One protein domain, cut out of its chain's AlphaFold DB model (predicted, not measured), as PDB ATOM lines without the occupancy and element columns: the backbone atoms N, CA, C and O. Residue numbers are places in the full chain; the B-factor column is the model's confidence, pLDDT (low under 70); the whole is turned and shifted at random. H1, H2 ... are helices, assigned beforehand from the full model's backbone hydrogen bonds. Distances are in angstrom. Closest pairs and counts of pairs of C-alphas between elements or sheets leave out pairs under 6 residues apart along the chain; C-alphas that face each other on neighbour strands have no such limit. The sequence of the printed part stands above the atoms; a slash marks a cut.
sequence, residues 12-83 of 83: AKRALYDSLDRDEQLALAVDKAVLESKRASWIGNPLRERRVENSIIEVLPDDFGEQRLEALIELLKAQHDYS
ATOM      1  N   ALA A  12     -52.522  43.989  12.044       83.49
ATOM      2  CA  ALA A  12     -51.852  44.194  10.753       83.49
ATOM      3  C   ALA A  12     -51.627  42.885   9.979       83.49
ATOM      4  O   ALA A  12     -52.154  42.658   8.883       83.49
ATOM      5  N   LYS A  13     -50.870  41.990  10.615       86.13
ATOM      6  CA  LYS A  13     -50.465  40.709  10.050       86.13
ATOM      7  C   LYS A  13     -51.609  39.701  10.000       86.13
ATOM      8  O   LYS A  13     -51.652  38.888   9.084       86.13
ATOM      9  N   ARG A  14     -52.544  39.738  10.954       88.07
ATOM     10  CA  ARG A  14     -53.707  38.832  10.970       88.07
ATOM     11  C   ARG A  14     -54.679  39.139   9.840       88.07
ATOM     12  O   ARG A  14     -55.162  38.207   9.207       88.07
ATOM     13  N   ALA A  15     -54.933  40.412   9.552       86.65
ATOM     14  CA  ALA A  15     -55.791  40.785   8.435       86.65
ATOM     15  C   ALA A  15     -55.120  40.497   7.081       86.65
ATOM     16  O   ALA A  15     -55.792  40.059   6.149       86.65
ATOM     17  N   LEU A  16     -53.794  40.670   6.989       87.36
ATOM     18  CA  LEU A  16     -53.009  40.197   5.843       87.36
ATOM     19  C   LEU A  16     -53.170  38.690   5.651       87.36
ATOM     20  O   LEU A  16     -53.517  38.245   4.565       87.36
ATOM     21  N   TYR A  17     -52.965  37.919   6.717       88.04
ATOM     22  CA  TYR A  17     -53.114  36.470   6.711       88.04
ATOM     23  C   TYR A  17     -54.510  36.040   6.246       88.04
ATOM     24  O   TYR A  17     -54.620  35.183   5.380       88.04
ATOM     25  N   ASP A  18     -55.577  36.665   6.748       87.66
ATOM     26  CA  ASP A  18     -56.947  36.358   6.314       87.66
ATOM     27  C   ASP A  18     -57.195  36.720   4.836       87.66
ATOM     28  O   ASP A  18     -57.831  35.961   4.108       87.66
ATOM     29  N   SER A  19     -56.617  37.830   4.364       85.35
ATOM     30  CA  SER A  19     -56.734  38.280   2.966       85.35
ATOM     31  C   SER A  19     -55.950  37.414   1.977       85.35
ATOM     32  O   SER A  19     -56.279  37.369   0.793       85.35
ATOM     33  N   LEU A  20     -54.899  36.750   2.452       86.25
ATOM     34  CA  LEU A  20     -53.939  35.984   1.659       86.25
ATOM     35  C   LEU A  20     -54.167  34.472   1.790       86.25
ATOM     36  O   LEU A  20     -53.208  33.716   1.854       86.25
ATOM     37  N   ASP A  21     -55.424  34.032   1.898       83.97
ATOM     38  CA  ASP A  21     -55.805  32.616   2.069       83.97
ATOM     39  C   ASP A  21     -55.074  31.899   3.217       83.97
ATOM     40  O   ASP A  21     -54.880  30.688   3.198       83.97
ATOM     41  N   ARG A  22     -54.692  32.639   4.264       82.78
ATOM     42  CA  ARG A  22     -53.973  32.111   5.430       82.78
ATOM     43  C   ARG A  22     -52.552  31.631   5.116       82.78
ATOM     44  O   ARG A  22     -52.024  30.745   5.794       82.78
ATOM     45  N   ASP A  23     -51.892  32.279   4.159       87.84
ATOM     46  CA  ASP A  23     -50.462  32.108   3.910       87.84
ATOM     47  C   ASP A  23     -49.610  32.960   4.863       87.84
ATOM     48  O   ASP A  23     -49.427  34.165   4.680       87.84
ATOM     49  N   GLU A  24     -49.022  32.321   5.881       87.61
ATOM     50  CA  GLU A  24     -48.161  32.998   6.865       87.61
ATOM     51  C   GLU A  24     -46.929  33.622   6.201       87.61
ATOM     52  O   GLU A  24     -46.607  34.785   6.448       87.61
ATOM     53  N   GLN A  25     -46.238  32.859   5.351       88.39
ATOM     54  CA  GLN A  25     -44.999  33.322   4.725       88.39
ATOM     55  C   GLN A  25     -45.237  34.548   3.847       88.39
ATOM     56  O   GLN A  25     -44.437  35.481   3.851       88.39
ATOM     57  N   LEU A  26     -46.352  34.543   3.121       88.68
ATOM     58  CA  LEU A  26     -46.724  35.600   2.200       88.68
ATOM     59  C   LEU A  26     -47.216  36.829   2.980       88.68
ATOM     60  O   LEU A  26     -46.762  37.936   2.704       88.68
ATOM     61  N   ALA A  27     -48.003  36.645   4.046       89.73
ATOM     62  CA  ALA A  27     -48.372  37.727   4.960       89.73
ATOM     63  C   ALA A  27     -47.146  38.399   5.605       89.73
ATOM     64  O   ALA A  27     -47.068  39.625   5.640       89.73
ATOM     65  N   LEU A  28     -46.159  37.623   6.068       89.96
ATOM     66  CA  LEU A  28     -44.913  38.160   6.632       89.96
ATOM     67  C   LEU A  28     -44.040  38.852   5.581       89.96
ATOM     68  O   LEU A  28     -43.413  39.868   5.885       89.96
ATOM     69  N   ALA A  29     -43.987  38.323   4.358       90.79
ATOM     70  CA  ALA A  29     -43.255  38.944   3.261       90.79
ATOM     71  C   ALA A  29     -43.876  40.293   2.873       90.79
ATOM     72  O   ALA A  29     -43.149  41.274   2.738       90.79
ATOM     73  N   VAL A  30     -45.207  40.359   2.772       89.83
ATOM     74  CA  VAL A  30     -45.956  41.590   2.488       89.83
ATOM     75  C   VAL A  30     -45.805  42.604   3.620       89.83
ATOM     76  O   VAL A  30     -45.470  43.755   3.351       89.83
ATOM     77  N   ASP A  31     -45.979  42.188   4.879       89.09
ATOM     78  CA  ASP A  31     -45.765  43.036   6.060       89.09
ATOM     79  C   ASP A  31     -44.370  43.669   6.037       89.09
ATOM     80  O   ASP A  31     -44.219  44.889   6.125       89.09
ATOM     81  N   LYS A  32     -43.341  42.845   5.819       89.40
ATOM     82  CA  LYS A  32     -41.961  43.310   5.726       89.40
ATOM     83  C   LYS A  32     -41.753  44.248   4.535       89.40
ATOM     84  O   LYS A  32     -41.177  45.317   4.719       89.40
ATOM     85  N   ALA A  33     -42.248  43.902   3.348       90.20
ATOM     86  CA  ALA A  33     -42.135  44.738   2.153       90.20
ATOM     87  C   ALA A  33     -42.792  46.111   2.353       90.20
ATOM     88  O   ALA A  33     -42.244  47.139   1.943       90.20
ATOM     89  N   VAL A  34     -43.934  46.157   3.041       88.09
ATOM     90  CA  VAL A  34     -44.614  47.408   3.393       88.09
ATOM     91  C   VAL A  34     -43.806  48.193   4.414       88.09
ATOM     92  O   VAL A  34     -43.615  49.388   4.226       88.09
ATOM     93  N   LEU A  35     -43.282  47.559   5.463       86.14
ATOM     94  CA  LEU A  35     -42.440  48.235   6.455       86.14
ATOM     95  C   LEU A  35     -41.139  48.782   5.843       86.14
ATOM     96  O   LEU A  35     -40.715  49.884   6.196       86.14
ATOM     97  N   GLU A  36     -40.526  48.062   4.901       87.86
ATOM     98  CA  GLU A  36     -39.313  48.496   4.195       87.86
ATOM     99  C   GLU A  36     -39.589  49.634   3.197       87.86
ATOM    100  O   GLU A  36     -38.765  50.538   3.021       87.86
ATOM    101  N   SER A  37     -40.760  49.630   2.556       84.53
ATOM    102  CA  SER A  37     -41.162  50.663   1.594       84.53
ATOM    103  C   SER A  37     -41.816  51.890   2.246       84.53
ATOM    104  O   SER A  37     -41.679  53.006   1.721       84.53
ATOM    105  N   LYS A  38     -42.447  51.733   3.421       76.99
ATOM    106  CA  LYS A  38     -43.023  52.800   4.254       76.99
ATOM    107  C   LYS A  38     -41.914  53.726   4.756       76.99
ATOM    108  O   LYS A  38     -41.399  53.620   5.863       76.99
ATOM    109  N   ARG A  39     -41.605  54.764   3.979       70.86
ATOM    110  CA  ARG A  39     -41.039  56.003   4.534       70.86
ATOM    111  C   ARG A  39     -42.184  56.788   5.175       70.86
ATOM    112  O   ARG A  39     -42.973  57.359   4.432       70.86
ATOM    113  N   ALA A  40     -42.263  56.752   6.513       68.98
ATOM    114  CA  ALA A  40     -43.158  57.493   7.428       68.98
ATOM    115  C   ALA A  40     -44.297  58.302   6.764       68.98
ATOM    116  O   ALA A  40     -44.017  59.278   6.068       68.98
ATOM    117  N   SER A  41     -45.561  57.939   7.025       74.03
ATOM    118  CA  SER A  41     -46.775  58.501   6.394       74.03
ATOM    119  C   SER A  41     -46.814  58.317   4.869       74.03
ATOM    120  O   SER A  41     -46.661  59.259   4.089       74.03
ATOM    121  N   TRP A  42     -46.971  57.072   4.420       82.48
ATOM    122  CA  TRP A  42     -47.129  56.740   2.997       82.48
ATOM    123  C   TRP A  42     -48.576  56.905   2.514       82.48
ATOM    124  O   TRP A  42     -48.788  57.304   1.371       82.48
ATOM    125  N   ILE A  43     -49.552  56.668   3.397       81.52
ATOM    126  CA  ILE A  43     -50.986  56.801   3.122       81.52
ATOM    127  C   ILE A  43     -51.292  58.247   2.700       81.52
ATOM    128  O   ILE A  43     -50.909  59.195   3.388       81.52
ATOM    129  N   GLY A  44     -51.939  58.414   1.542       84.30
ATOM    130  CA  GLY A  44     -52.265  59.716   0.948       84.30
ATOM    131  C   GLY A  44     -51.160  60.342   0.084       84.30
ATOM    132  O   GLY A  44     -51.348  61.440  -0.438       84.30
ATOM    133  N   ASN A  45     -50.010  59.677  -0.079       88.08
ATOM    134  CA  ASN A  45     -48.960  60.108  -1.000       88.08
ATOM    135  C   ASN A  45     -48.910  59.170  -2.218       88.08
ATOM    136  O   ASN A  45     -48.274  58.119  -2.116       88.08
ATOM    137  N   PRO A  46     -49.404  59.571  -3.403       86.34
ATOM    138  CA  PRO A  46     -49.512  58.671  -4.558       86.34
ATOM    139  C   PRO A  46     -48.161  58.109  -5.025       86.34
ATOM    140  O   PRO A  46     -48.071  56.978  -5.493       86.34
ATOM    141  N   LEU A  47     -47.072  58.872  -4.864       88.76
ATOM    142  CA  LEU A  47     -45.714  58.401  -5.170       88.76
ATOM    143  C   LEU A  47     -45.218  57.329  -4.190       88.76
ATOM    144  O   LEU A  47     -44.446  56.454  -4.576       88.76
ATOM    145  N   ARG A  48     -45.610  57.424  -2.916       86.61
ATOM    146  CA  ARG A  48     -45.210  56.464  -1.881       86.61
ATOM    147  C   ARG A  48     -46.098  55.236  -1.915       86.61
ATOM    148  O   ARG A  48     -45.561  54.148  -1.790       86.61
ATOM    149  N   GLU A  49     -47.395  55.421  -2.144       89.15
ATOM    150  CA  GLU A  49     -48.349  54.343  -2.395       89.15
ATOM    151  C   GLU A  49     -47.810  53.454  -3.499       89.15
ATOM    152  O   GLU A  49     -47.424  52.340  -3.177       89.15
ATOM    153  N   ARG A  50     -47.568  53.995  -4.702       89.50
ATOM    154  CA  ARG A  50     -46.966  53.249  -5.822       89.50
ATOM    155  C   ARG A  50     -45.707  52.480  -5.454       89.50
ATOM    156  O   ARG A  50     -45.474  51.393  -5.969       89.50
ATOM    157  N   ARG A  51     -44.853  53.041  -4.598       89.62
ATOM    158  CA  ARG A  51     -43.637  52.356  -4.150       89.62
ATOM    159  C   ARG A  51     -43.964  51.154  -3.265       89.62
ATOM    160  O   ARG A  51     -43.346  50.115  -3.449       89.62
ATOM    161  N   VAL A  52     -44.912  51.305  -2.343       90.17
ATOM    162  CA  VAL A  52     -45.426  50.206  -1.516       90.17
ATOM    163  C   VAL A  52     -46.064  49.142  -2.409       90.17
ATOM    164  O   VAL A  52     -45.727  47.977  -2.253       90.17
ATOM    165  N   GLU A  53     -46.884  49.524  -3.397       89.87
ATOM    166  CA  GLU A  53     -47.491  48.566  -4.342       89.87
ATOM    167  C   GLU A  53     -46.420  47.757  -5.067       89.87
ATOM    168  O   GLU A  53     -46.488  46.538  -5.067       89.87
ATOM    169  N   ASN A  54     -45.390  48.415  -5.614       91.06
ATOM    170  CA  ASN A  54     -44.288  47.718  -6.279       91.06
ATOM    171  C   ASN A  54     -43.562  46.756  -5.331       91.06
ATOM    172  O   ASN A  54     -43.333  45.612  -5.698       91.06
ATOM    173  N   SER A  55     -43.258  47.178  -4.101       90.49
ATOM    174  CA  SER A  55     -42.616  46.297  -3.118       90.49
ATOM    175  C   SER A  55     -43.494  45.106  -2.725       90.49
ATOM    176  O   SER A  55     -42.971  44.029  -2.456       90.49
ATOM    177  N   ILE A  56     -44.818  45.275  -2.708       89.88
ATOM    178  CA  ILE A  56     -45.760  44.175  -2.496       89.88
ATOM    179  C   ILE A  56     -45.797  43.258  -3.730       89.88
ATOM    180  O   ILE A  56     -45.748  42.043  -3.581       89.88
ATOM    181  N   ILE A  57     -45.838  43.807  -4.948       90.17
ATOM    182  CA  ILE A  57     -45.802  43.021  -6.192       90.17
ATOM    183  C   ILE A  57     -44.545  42.150  -6.245       90.17
ATOM    184  O   ILE A  57     -44.633  40.999  -6.640       90.17
ATOM    185  N   GLU A  58     -43.394  42.654  -5.791       90.27
ATOM    186  CA  GLU A  58     -42.142  41.883  -5.756       90.27
ATOM    187  C   GLU A  58     -42.198  40.642  -4.844       90.27
ATOM    188  O   GLU A  58     -41.424  39.706  -5.050       90.27
ATOM    189  N   VAL A  59     -43.080  40.619  -3.836       89.70
ATOM    190  CA  VAL A  59     -43.262  39.456  -2.946       89.70
ATOM    191  C   VAL A  59     -44.455  38.580  -3.325       89.70
ATOM    192  O   VAL A  59     -44.522  37.426  -2.899       89.70
ATOM    193  N   LEU A  60     -45.399  39.116  -4.095       88.05
ATOM    194  CA  LEU A  60     -46.579  38.403  -4.561       88.05
ATOM    195  C   LEU A  60     -46.304  37.684  -5.891       88.05
ATOM    196  O   LEU A  60     -45.437  38.094  -6.656       88.05
ATOM    197  N   PRO A  61     -47.038  36.600  -6.196       86.75
ATOM    198  CA  PRO A  61     -46.956  35.974  -7.510       86.75
ATOM    199  C   PRO A  61     -47.472  36.924  -8.602       86.75
ATOM    200  O   PRO A  61     -48.440  37.650  -8.380       86.75
ATOM    201  N   ASP A  62     -46.903  36.855  -9.810       83.28
ATOM    202  CA  ASP A  62     -47.323  37.685 -10.955       83.28
ATOM    203  C   ASP A  62     -48.822  37.534 -11.305       83.28
ATOM    204  O   ASP A  62     -49.435  38.447 -11.856       83.28
ATOM    205  N   ASP A  63     -49.434  36.398 -10.949       86.18
ATOM    206  CA  ASP A  63     -50.861  36.103 -11.161       86.18
ATOM    207  C   ASP A  63     -51.787  36.695 -10.077       86.18
ATOM    208  O   ASP A  63     -52.999  36.504 -10.116       86.18
ATOM    209  N   PHE A  64     -51.256  37.428  -9.089       82.85
ATOM    210  CA  PHE A  64     -52.081  38.001  -8.017       82.85
ATOM    211  C   PHE A  64     -53.149  38.968  -8.556       82.85
ATOM    212  O   PHE A  64     -54.279  38.991  -8.064       82.85
ATOM    213  N   GLY A  65     -52.804  39.724  -9.601       86.98
ATOM    214  CA  GLY A  65     -53.684  40.686 -10.257       86.98
ATOM    215  C   GLY A  65     -53.805  42.019  -9.511       86.98
ATOM    216  O   GLY A  65     -53.851  42.081  -8.281       86.98
ATOM    217  N   GLU A  66     -53.908  43.104 -10.282       86.69
ATOM    218  CA  GLU A  66     -53.972  44.483  -9.773       86.69
ATOM    219  C   GLU A  66     -55.149  44.685  -8.808       86.69
ATOM    220  O   GLU A  66     -54.971  45.239  -7.733       86.69
ATOM    221  N   GLN A  67     -56.324  44.120  -9.104       88.09
ATOM    222  CA  GLN A  67     -57.511  44.279  -8.253       88.09
ATOM    223  C   GLN A  67     -57.338  43.686  -6.847       88.09
ATOM    224  O   GLN A  67     -57.840  44.243  -5.871       88.09
ATOM    225  N   ARG A  68     -56.653  42.538  -6.724       87.52
ATOM    226  CA  ARG A  68     -56.374  41.943  -5.408       87.52
ATOM    227  C   ARG A  68     -55.312  42.747  -4.676       87.52
ATOM    228  O   ARG A  68     -55.404  42.899  -3.462       87.52
ATOM    229  N   LEU A  69     -54.317  43.250  -5.409       89.09
ATOM    230  CA  LEU A  69     -53.270  44.103  -4.864       89.09
ATOM    231  C   LEU A  69     -53.864  45.397  -4.304       89.09
ATOM    232  O   LEU A  69     -53.584  45.734  -3.160       89.09
ATOM    233  N   GLU A  70     -54.719  46.071  -5.070       88.61
ATOM    234  CA  GLU A  70     -55.441  47.269  -4.639       88.61
ATOM    235  C   GLU A  70     -56.270  46.984  -3.385       88.61
ATOM    236  O   GLU A  70     -56.112  47.686  -2.389       88.61
ATOM    237  N   ALA A  71     -57.063  45.906  -3.376       88.80
ATOM    238  CA  ALA A  71     -57.852  45.514  -2.206       88.80
ATOM    239  C   ALA A  71     -56.977  45.232  -0.972       88.80
ATOM    240  O   ALA A  71     -57.321  45.623   0.144       88.80
ATOM    241  N   LEU A  72     -55.822  44.588  -1.167       88.55
ATOM    242  CA  LEU A  72     -54.849  44.350  -0.109       88.55
ATOM    243  C   LEU A  72     -54.286  45.681   0.404       88.55
ATOM    244  O   LEU A  72     -54.323  45.931   1.602       88.55
ATOM    245  N   ILE A  73     -53.838  46.576  -0.476       87.30
ATOM    246  CA  ILE A  73     -53.321  47.899  -0.102       87.30
ATOM    247  C   ILE A  73     -54.377  48.717   0.647       87.30
ATOM    248  O   ILE A  73     -54.051  49.362   1.643       87.30
ATOM    249  N   GLU A  74     -55.630  48.709   0.195       88.65
ATOM    250  CA  GLU A  74     -56.745  49.361   0.884       88.65
ATOM    251  C   GLU A  74     -56.965  48.775   2.281       88.65
ATOM    252  O   GLU A  74     -57.132  49.530   3.242       88.65
ATOM    253  N   LEU A  75     -56.866  47.453   2.424       88.08
ATOM    254  CA  LEU A  75     -56.903  46.788   3.722       88.08
ATOM    255  C   LEU A  75     -55.725  47.212   4.611       88.08
ATOM    256  O   LEU A  75     -55.937  47.520   5.780       88.08
ATOM    257  N   LEU A  76     -54.500  47.335   4.087       84.85
ATOM    258  CA  LEU A  76     -53.378  47.873   4.868       84.85
ATOM    259  C   LEU A  76     -53.591  49.330   5.273       84.85
ATOM    260  O   LEU A  76     -53.253  49.695   6.394       84.85
ATOM    261  N   LYS A  77     -54.155  50.166   4.395       83.93
ATOM    262  CA  LYS A  77     -54.493  51.560   4.723       83.93
ATOM    263  C   LYS A  77     -55.556  51.642   5.816       83.93
ATOM    264  O   LYS A  77     -55.510  52.560   6.631       83.93
ATOM    265  N   ALA A  78     -56.497  50.698   5.843       84.60
ATOM    266  CA  ALA A  78     -57.498  50.592   6.899       84.60
ATOM    267  C   ALA A  78     -56.886  50.171   8.246       84.60
ATOM    268  O   ALA A  78     -57.434  50.486   9.304       84.60
ATOM    269  N   GLN A  79     -55.736  49.494   8.225       80.36
ATOM    270  CA  GLN A  79     -55.032  49.083   9.429       80.36
ATOM    271  C   GLN A  79     -54.161  50.215   9.977       80.36
ATOM    272  O   GLN A  79     -53.116  50.577   9.436       80.36
ATOM    273  N   HIS A  80     -54.587  50.749  11.122       67.33
ATOM    274  CA  HIS A  80     -53.919  51.858  11.808       67.33
ATOM    275  C   HIS A  80     -52.458  51.551  12.185       67.33
ATOM    276  O   HIS A  80     -51.661  52.476  12.305       67.33
ATOM    277  N   ASP A  81     -52.100  50.271  12.327       68.77
ATOM    278  CA  ASP A  81     -50.737  49.805  12.617       68.77
ATOM    279  C   ASP A  81     -49.739  50.204  11.505       68.77
ATOM    280  O   ASP A  81     -48.575  50.520  11.766       68.77
ATOM    281  N   TYR A  82     -50.214  50.303  10.253       65.68
ATOM    282  CA  TYR A  82     -49.411  50.736   9.107       65.68
ATOM    283  C   TYR A  82     -49.441  52.245   8.845       65.68
ATOM    284  O   TYR A  82     -48.684  52.701   7.976       65.68
ATOM    285  N   SER A  83     -50.222  53.035   9.589       57.70
ATOM    286  CA  SER A  83     -50.269  54.507   9.452       57.70
ATOM    287  C   SER A  83     -49.002  55.202   9.956       57.70
ATOM    288  O   SER A  83     -48.353  54.691  10.895       57.70
TER     289      SER A  83
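AT A GLANCE: This is residues 12 to 83 of the 83 residues of the protein "Type I site-specific deoxyribonuclease HsdR domain protein" of Mycobacterium ulcerans str. Harvey (UniProt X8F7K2). Four helices make a small, closely packed body of two pairs: H2 and H3 form a helical hairpin, and H1 and H4, running opposite ways, make a second pair that covers one side of it. The second pair is set crosswise to the hairpin, H1 crossing H2 and H4 crossing H3 at steep tilts, and contacts run round the four as H2, H1, H4, H3 and back to H2. The printed part has 72 residues with four named helices, in the order H1, H2, H3, H4, and no named strand; the class is all helix. The whole is compact, with a radius of gyration of the C-alphas of 10.9 A, and its rounded outline spans 28 by 23 by 19 A.

HOW THE PARTS SIT: H2, residues 24 to 37, is the longest helix. It touches H3, residues 46 to 57, at a shallow tilt of 31 degrees, opposite ways; their closest C-alphas, those of Ser 37 and Val 52, are 5.3 A apart. H2 also touches H1, residues 12 to 19, at a steep tilt of 51 degrees, opposite ways, and the closest C-alphas, those of Tyr 17 and Ala 27, are 5.2 A apart. H4, residues 66 to 78, touches H3 at a steep tilt of 64 degrees, opposite ways, with residues 53 to 57 of H3 and 69 to 73 of H4 alone; the closest C-alphas are those of Glu 53 and Ile 73, 7.2 A apart. With residues 72 to 76 alone H4 touches H1, opposite ways at a shallow tilt of 34.6 degrees, only just short of steep; the closest C-alphas, those of Ser 19 and Leu 72, are 7.1 A apart. H1 and H3 are apart, and H2 and H4 are apart. In H1, H2, H3 and H4 every backbone O i to N i+4 pair is within hydrogen-bond range.

IN THESE COORDINATES: H2 has 14 residues and measures 19.7 A from C-alpha 24 at (-48.161, 32.998, 6.865) to C-alpha 37 at (-41.162, 50.663, 1.594). H3 has 12 residues and measures 16.2 A. H1 has 8 residues, begins at C-alpha 12 at (-51.852, 44.194, 10.753) and measures 10.9 A. H4 has 13 residues, measures 18.1 A and ends at C-alpha 78 at (-57.498, 50.592, 6.899).

THE WHOLE: The two C-alphas farthest apart, those of Arg 22 and Leu 47, are 29.5 A apart. The printed part has no cut, and it ends at Ser 83, the chain's last residue. The link from H1 to H2 is tight, and the links from H2 to H3 and from H3 to H4 are short. The mean pLDDT of the printed part is 85.3; residue 40 and residues 80 to 83 are under 70.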